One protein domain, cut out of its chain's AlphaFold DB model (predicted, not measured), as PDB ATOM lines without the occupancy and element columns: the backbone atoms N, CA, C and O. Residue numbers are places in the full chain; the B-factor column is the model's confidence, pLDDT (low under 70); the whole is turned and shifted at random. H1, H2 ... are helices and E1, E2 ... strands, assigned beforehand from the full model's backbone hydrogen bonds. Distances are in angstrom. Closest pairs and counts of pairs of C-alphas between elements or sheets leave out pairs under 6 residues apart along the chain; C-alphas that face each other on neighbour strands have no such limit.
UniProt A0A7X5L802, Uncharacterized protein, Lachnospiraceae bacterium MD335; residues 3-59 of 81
ATOM      1  N   GLU A   3     -12.842  37.217  53.518       98.06
ATOM      2  CA  GLU A   3     -13.292  38.595  53.439       98.06
ATOM      3  C   GLU A   3     -13.050  39.173  52.053       98.06
ATOM      4  O   GLU A   3     -12.314  38.616  51.239       98.06
ATOM      5  N   HIS A   4     -13.729  40.276  51.778       98.00
ATOM      6  CA  HIS A   4     -13.517  41.070  50.587       98.00
ATOM      7  C   HIS A   4     -13.098  42.474  51.004       98.00
ATOM      8  O   HIS A   4     -13.862  43.154  51.697       98.00
ATOM      9  N   TYR A   5     -11.926  42.906  50.555       97.06
ATOM     10  CA  TYR A   5     -11.345  44.206  50.853       97.06
ATOM     11  C   TYR A   5     -11.072  44.973  49.563       97.06
ATOM     12  O   TYR A   5     -10.560  44.420  48.595       97.06
ATOM     13  N   TYR A   6     -11.440  46.249  49.550       94.50
ATOM     14  CA  TYR A   6     -11.027  47.188  48.514       94.50
ATOM     15  C   TYR A   6     -10.959  48.598  49.086       94.50
ATOM     16  O   TYR A   6     -11.722  48.961  49.983       94.50
ATOM     17  N   GLU A   7     -10.081  49.397  48.499       92.56
ATOM     18  CA  GLU A   7      -9.935  50.813  48.795       92.56
ATOM     19  C   GLU A   7     -10.724  51.632  47.763       92.56
ATOM     20  O   GLU A   7     -10.774  51.291  46.574       92.56
ATOM     21  N   TYR A   8     -11.373  52.704  48.208       88.31
ATOM     22  CA  TYR A   8     -12.068  53.646  47.340       88.31
ATOM     23  C   TYR A   8     -11.497  55.050  47.512       88.31
ATOM     24  O   TYR A   8     -11.509  55.605  48.611       88.31
ATOM     25  N   ASP A   9     -11.040  55.629  46.404       86.75
ATOM     26  CA  ASP A   9     -10.525  56.992  46.364       86.75
ATOM     27  C   ASP A   9     -11.681  57.999  46.288       86.75
ATOM     28  O   ASP A   9     -12.522  57.957  45.377       86.75
ATOM     29  N   THR A  10     -11.741  58.906  47.263       80.06
ATOM     30  CA  THR A  10     -12.693  60.011  47.244       80.06
ATOM     31  C   THR A  10     -12.040  61.253  46.639       80.06
ATOM     32  O   THR A  10     -11.381  62.037  47.317       80.06
ATOM     33  N   ASN A  11     -12.353  61.525  45.367       77.25
ATOM     34  CA  ASN A  11     -11.918  62.748  44.665       77.25
ATOM     35  C   ASN A  11     -12.301  64.064  45.383       77.25
ATOM     36  O   ASN A  11     -11.857  65.139  44.988       77.25
ATOM     37  N   VAL A  12     -13.195  64.004  46.375       77.06
ATOM     38  CA  VAL A  12     -13.719  65.163  47.110       77.06
ATOM     39  C   VAL A  12     -12.812  65.563  48.276       77.06
ATOM     40  O   VAL A  12     -12.766  66.745  48.605       77.06
ATOM     41  N   LEU A  13     -12.112  64.612  48.902       75.75
ATOM     42  CA  LEU A  13     -11.347  64.860  50.128       75.75
ATOM     43  C   LEU A  13      -9.888  64.386  50.062       75.75
ATOM     44  O   LEU A  13      -9.179  64.586  51.038       75.75
ATOM     45  N   ASP A  14      -9.435  63.784  48.952       81.56
ATOM     46  CA  ASP A  14      -8.112  63.125  48.859       81.56
ATOM     47  C   ASP A  14      -7.923  62.065  49.967       81.56
ATOM     48  O   ASP A  14      -6.827  61.797  50.455       81.56
ATOM     49  N   ILE A  15      -9.045  61.478  50.404       81.06
ATOM     50  CA  ILE A  15      -9.100  60.427  51.418       81.06
ATOM     51  C   ILE A  15      -9.396  59.109  50.718       81.06
ATOM     52  O   ILE A  15     -10.332  59.001  49.917       81.06
ATOM     53  N   LYS A  16      -8.624  58.096  51.102       87.75
ATOM     54  CA  LYS A  16      -8.835  56.695  50.760       87.75
ATOM     55  C   LYS A  16      -9.699  56.046  51.833       87.75
ATOM     56  O   LYS A  16      -9.398  56.157  53.018       87.75
ATOM     57  N   ILE A  17     -10.796  55.420  51.417       89.75
ATOM     58  CA  ILE A  17     -11.714  54.723  52.319       89.75
ATOM     59  C   ILE A  17     -11.581  53.223  52.104       89.75
ATOM     60  O   ILE A  17     -11.838  52.719  51.009       89.75
ATOM     61  N   ASP A  18     -11.270  52.522  53.185       92.25
ATOM     62  CA  ASP A  18     -11.194  51.071  53.210       92.25
ATOM     63  C   ASP A  18     -12.576  50.445  53.405       92.25
ATOM     64  O   ASP A  18     -13.333  50.796  54.313       92.25
ATOM     65  N   PHE A  19     -12.907  49.469  52.560       95.19
ATOM     66  CA  PHE A  19     -14.134  48.691  52.665       95.19
ATOM     67  C   PHE A  19     -13.816  47.219  52.878       95.19
ATOM     68  O   PHE A  19     -13.516  46.503  51.926       95.19
ATOM     69  N   ILE A  20     -14.001  46.746  54.109       95.56
ATOM     70  CA  ILE A  20     -13.891  45.329  54.467       95.56
ATOM     71  C   ILE A  20     -15.292  44.722  54.580       95.56
ATOM     72  O   ILE A  20     -16.199  45.300  55.182       95.56
ATOM     73  N   LYS A  21     -15.488  43.540  53.993       96.12
ATOM     74  CA  LYS A  21     -16.711  42.738  54.125       96.12
ATOM     75  C   LYS A  21     -16.340  41.315  54.509       96.12
ATOM     76  O   LYS A  21     -15.871  40.556  53.663       96.12
ATOM     77  N   VAL A  22     -16.597  40.934  55.757       97.06
ATOM     78  CA  VAL A  22     -16.440  39.541  56.192       97.06
ATOM     79  C   VAL A  22     -17.558  38.702  55.580       97.06
ATOM     80  O   VAL A  22     -18.741  38.975  55.783       97.06
ATOM     81  N   ILE A  23     -17.180  37.676  54.822       97.94
ATOM     82  CA  ILE A  23     -18.112  36.761  54.150       97.94
ATOM     83  C   ILE A  23     -18.393  35.555  55.044       97.94
ATOM     84  O   ILE A  23     -19.529  35.093  55.138       97.94
ATOM     85  N   GLY A  24     -17.365  35.055  55.731       97.44
ATOM     86  CA  GLY A  24     -17.541  33.975  56.688       97.44
ATOM     87  C   GLY A  24     -16.248  33.440  57.284       97.44
ATOM     88  O   GLY A  24     -15.143  33.687  56.799       97.44
ATOM     89  N   ILE A  25     -16.392  32.655  58.349       97.38
ATOM     90  CA  ILE A  25     -15.296  31.915  58.972       97.38
ATOM     91  C   ILE A  25     -15.536  30.427  58.726       97.38
ATOM     92  O   ILE A  25     -16.591  29.888  59.056       97.38
ATOM     93  N   TYR A  26     -14.548  29.764  58.129       97.25
ATOM     94  CA  TYR A  26     -14.625  28.364  57.725       97.25
ATOM     95  C   TYR A  26     -13.568  27.546  58.453       97.25
ATOM     96  O   TYR A  26     -12.483  28.038  58.754       97.25
ATOM     97  N   ASN A  27     -13.880  26.275  58.703       95.69
ATOM     98  CA  ASN A  27     -12.973  25.351  59.384       95.69
ATOM     99  C   ASN A  27     -11.924  24.706  58.459       95.69
ATOM    100  O   ASN A  27     -11.112  23.914  58.928       95.69
ATOM    101  N   SER A  28     -11.945  25.021  57.163       96.75
ATOM    102  CA  SER A  28     -10.893  24.666  56.213       96.75
ATOM    103  C   SER A  28     -10.794  25.711  55.104       96.75
ATOM    104  O   SER A  28     -11.779  26.368  54.760       96.75
ATOM    105  N   GLU A  29      -9.599  25.832  54.535       97.06
ATOM    106  CA  GLU A  29      -9.302  26.714  53.401       97.06
ATOM    107  C   GLU A  29     -10.098  26.312  52.152       97.06
ATOM    108  O   GLU A  29     -10.751  27.148  51.543       97.06
ATOM    109  N   GLU A  30     -10.187  25.010  51.858       98.31
ATOM    110  CA  GLU A  30     -10.983  24.471  50.744       98.31
ATOM    111  C   GLU A  30     -12.455  24.927  50.783       98.31
ATOM    112  O   GLU A  30     -13.050  25.250  49.754       98.31
ATOM    113  N   LYS A  31     -13.064  24.982  51.975       98.38
ATOM    114  CA  LYS A  31     -14.443  25.469  52.118       98.38
ATOM    115  C   LYS A  31     -14.548  26.966  51.853       98.38
ATOM    116  O   LYS A  31     -15.532  27.382  51.246       98.38
ATOM    117  N   ALA A  32     -13.568  27.748  52.300       98.31
ATOM    118  CA  ALA A  32     -13.515  29.179  52.024       98.31
ATOM    119  C   ALA A  32     -13.380  29.438  50.517       98.31
ATOM    120  O   ALA A  32     -14.163  30.205  49.967       98.31
ATOM    121  N   GLU A  33     -12.483  28.716  49.838       98.31
ATOM    122  CA  GLU A  33     -12.296  28.790  48.384       98.31
ATOM    123  C   GLU A  33     -13.573  28.434  47.621       98.31
ATOM    124  O   GLU A  33     -14.013  29.161  46.731       98.31
ATOM    125  N   LYS A  34     -14.256  27.356  48.024       98.44
ATOM    126  CA  LYS A  34     -15.529  26.977  47.403       98.44
ATOM    127  C   LYS A  34     -16.592  28.068  47.544       98.44
ATOM    128  O   LYS A  34     -17.368  28.274  46.613       98.44
ATOM    129  N   VAL A  35     -16.660  28.745  48.693       98.38
ATOM    130  CA  VAL A  35     -17.605  29.853  48.878       98.38
ATOM    131  C   VAL A  35     -17.171  31.085  48.088       98.38
ATOM    132  O   VAL A  35     -18.035  31.705  47.475       98.38
ATOM    133  N   LYS A  36     -15.871  31.399  48.013       98.31
ATOM    134  CA  LYS A  36     -15.327  32.478  47.171       98.31
ATOM    135  C   LYS A  36     -15.831  32.363  45.728       98.31
ATOM    136  O   LYS A  36     -16.419  33.308  45.203       98.31
ATOM    137  N   GLU A  37     -15.720  31.175  45.135       98.25
ATOM    138  CA  GLU A  37     -16.208  30.902  43.775       98.25
ATOM    139  C   GLU A  37     -17.720  31.114  43.610       98.25
ATOM    140  O   GLU A  37     -18.182  31.532  42.549       98.25
ATOM    141  N   GLN A  38     -18.507  30.851  44.655       97.88
ATOM    142  CA  GLN A  38     -19.957  31.049  44.635       97.88
ATOM    143  C   GLN A  38     -20.346  32.521  44.774       97.88
ATOM    144  O   GLN A  38     -21.298  32.967  44.138       97.88
ATOM    145  N   VAL A  39     -19.645  33.278  45.621       97.69
ATOM    146  CA  VAL A  39     -20.023  34.661  45.943       97.69
ATOM    147  C   VAL A  39     -19.442  35.680  44.970       97.69
ATOM    148  O   VAL A  39     -20.033  36.748  44.826       97.69
ATOM    149  N   LYS A  40     -18.351  35.366  44.257       97.06
ATOM    150  CA  LYS A  40     -17.720  36.311  43.319       97.06
ATOM    151  C   LYS A  40     -18.623  36.746  42.165       97.06
ATOM    152  O   LYS A  40     -18.426  37.815  41.605       97.06
ATOM    153  N   ILE A  41     -19.647  35.956  41.835       97.12
ATOM    154  CA  ILE A  41     -20.640  36.307  40.809       97.12
ATOM    155  C   ILE A  41     -21.794  37.169  41.339       97.12
ATOM    156  O   ILE A  41     -22.571  37.702  40.544       97.12
ATOM    157  N   ASN A  42     -21.926  37.316  42.661       97.19
ATOM    158  CA  ASN A  42     -23.022  38.073  43.251       97.19
ATOM    159  C   ASN A  42     -22.883  39.573  42.935       97.19
ATOM    160  O   ASN A  42     -21.761  40.095  42.873       97.19
ATOM    161  N   PRO A  43     -24.010  40.297  42.777       97.06
ATOM    162  CA  PRO A  43     -23.988  41.736  42.555       97.06
ATOM    163  C   PRO A  43     -23.194  42.467  43.638       97.06
ATOM    164  O   PRO A  43     -23.413  42.263  44.830       97.06
ATOM    165  N   GLY A  44     -22.285  43.339  43.210       94.62
ATOM    166  CA  GLY A  44     -21.390  44.069  44.105       94.62
ATOM    167  C   GLY A  44     -19.999  43.456  44.100       94.62
ATOM    168  O   GLY A  44     -19.070  44.141  43.698       94.62
ATOM    169  N   PHE A  45     -19.864  42.171  44.436       96.38
ATOM    170  CA  PHE A  45     -18.574  41.472  44.390       96.38
ATOM    171  C   PHE A  45     -18.040  41.316  42.965       96.38
ATOM    172  O   PHE A  45     -16.869  41.565  42.714       96.38
ATOM    173  N   ASN A  46     -18.918  41.024  42.006       96.12
ATOM    174  CA  ASN A  46     -18.548  40.875  40.596       96.12
ATOM    175  C   ASN A  46     -18.045  42.161  39.908       96.12
ATOM    176  O   ASN A  46     -17.716  42.133  38.724       96.12
ATOM    177  N   ARG A  47     -18.045  43.297  40.617       96.12
ATOM    178  CA  ARG A  47     -17.540  44.587  40.125       96.12
ATOM    179  C   ARG A  47     -16.069  44.818  40.467       96.12
ATOM    180  O   ARG A  47     -15.502  45.785  39.967       96.12
ATOM    181  N   TYR A  48     -15.483  43.968  41.304       95.56
ATOM    182  CA  TYR A  48     -14.103  44.071  41.762       95.56
ATOM    183  C   TYR A  48     -13.283  42.878  41.255       95.56
ATOM    184  O   TYR A  48     -13.860  41.821  40.969       95.56
ATOM    185  N   PRO A  49     -11.957  43.030  41.090       95.94
ATOM    186  CA  PRO A  49     -11.110  41.913  40.705       95.94
ATOM    187  C   PRO A  49     -11.050  40.839  41.802       95.94
ATOM    188  O   PRO A  49     -11.339  41.081  42.972       95.94
ATOM    189  N   GLU A  50     -10.690  39.616  41.410       94.94
ATOM    190  CA  GLU A  50     -10.696  38.466  42.323       94.94
ATOM    191  C   GLU A  50      -9.641  38.577  43.440       94.94
ATOM    192  O   GLU A  50      -9.805  37.976  44.498       94.94
ATOM    193  N   ASP A  51      -8.599  39.388  43.239       96.31
ATOM    194  CA  ASP A  51      -7.570  39.684  44.244       96.31
ATOM    195  C   ASP A  51      -8.082  40.516  45.431       96.31
ATOM    196  O   ASP A  51      -7.401  40.603  46.449       96.31
ATOM    197  N   CYS A  52      -9.300  41.060  45.345       97.38
ATOM    198  CA  CYS A  52      -9.984  41.705  46.462       97.38
ATOM    199  C   CYS A  52     -10.541  40.696  47.484       97.38
ATOM    200  O   CYS A  52     -11.044  41.112  48.526       97.38
ATOM    201  N   PHE A  53     -10.496  39.386  47.208       98.25
ATOM    202  CA  PHE A  53     -10.873  38.341  48.162       98.25
ATOM    203  C   PHE A  53      -9.660  37.811  48.927       98.25
ATOM    204  O   PHE A  53      -8.705  37.312  48.331       98.25
ATOM    205  N   TYR A  54      -9.759  37.806  50.254       97.94
ATOM    206  CA  TYR A  54      -8.702  37.362  51.158       97.94
ATOM    207  C   TYR A  54      -9.185  36.172  51.980       97.94
ATOM    208  O   TYR A  54     -10.266  36.202  52.575       97.94
ATOM    209  N   ILE A  55      -8.391  35.098  51.992       97.94
ATOM    210  CA  ILE A  55      -8.624  33.913  52.820       97.94
ATOM    211  C   ILE A  55      -7.470  33.790  53.804       97.94
ATOM    212  O   ILE A  55      -6.381  33.357  53.442       97.94
ATOM    213  N   ASP A  56      -7.747  34.105  55.066       95.31
ATOM    214  CA  ASP A  56      -6.758  34.053  56.138       95.31
ATOM    215  C   ASP A  56      -7.101  33.035  57.219       95.31
ATOM    216  O   ASP A  56      -8.260  32.674  57.464       95.31
ATOM    217  N   ARG A  57      -6.072  32.548  57.914       94.31
ATOM    218  CA  ARG A  57      -6.262  31.696  59.092       94.31
ATOM    219  C   ARG A  57      -6.735  32.555  60.257       94.31
ATOM    220  O   ARG A  57      -6.086  33.526  60.613       94.31
ATOM    221  N   TYR A  58      -7.837  32.154  60.883       92.75
ATOM    222  CA  TYR A  58      -8.431  32.876  62.006       92.75
ATOM    223  C   TYR A  58      -8.688  31.905  63.153       92.75
ATOM    224  O   TYR A  58      -9.323  30.865  62.951       92.75
ATOM    225  N   ARG A  59      -8.147  32.203  64.337       92.94
ATOM    226  CA  ARG A  59      -8.309  31.348  65.519       92.94
ATOM    227  C   ARG A  59      -9.697  31.534  66.118       92.94
ATOM    228  O   ARG A  59     -10.206  32.645  66.193       92.94
TER     229      ARG A  59
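Overview. This is residues 3 to 59 of the 81 residues of an uncharacterized protein of Lachnospiraceae bacterium MD335 (UniProt A0A7X5L802). A long hairpin, E1 and E2, sticks out with residues 10 to 15; at its other end short E3 joins E1, and H1 packs over one face of the sheet at that end alone, giving two layers with most of the hairpin bare. The 57 printed residues include E1, E2, H1, E3 in that order, mixed in class; the sheet E2 E1 E3 is antiparallel. It is loose, radius of gyration of the C-alphas 13.1 A, spanning 41 by 27 by 14 A.

Arrangement. Start at E1, residues 3 to 10: its N 8 is 2.8 A from O 17 of E2, residues 15 to 24. H1, residues 29 to 39, with every O i to N i+4 pair within hydrogen-bond range, is on the sheet at height 8.1 A. E3, residues 53 to 55, has N 54 2.9 A from O 3; its closest C-alphas with H1, Ile 55 and Ala 32, are 6.9 A apart. E2, H1, E3 form a split strand-helix-strand unit, E1 between its same-way strands, with a right-handed crossover.

Along the chain. Find C-alpha 3 at (-13.292, 38.595, 53.439); E1 spans 22.3 A, E2 28.3 A, H1 15.3 A; E3 ends at C-alpha 55 at (-8.624, 33.913, 52.820).

Size, cuts and confidence. The printed part has no cut; link H1 to E3 is long; no printed residue is under pLDDT 70.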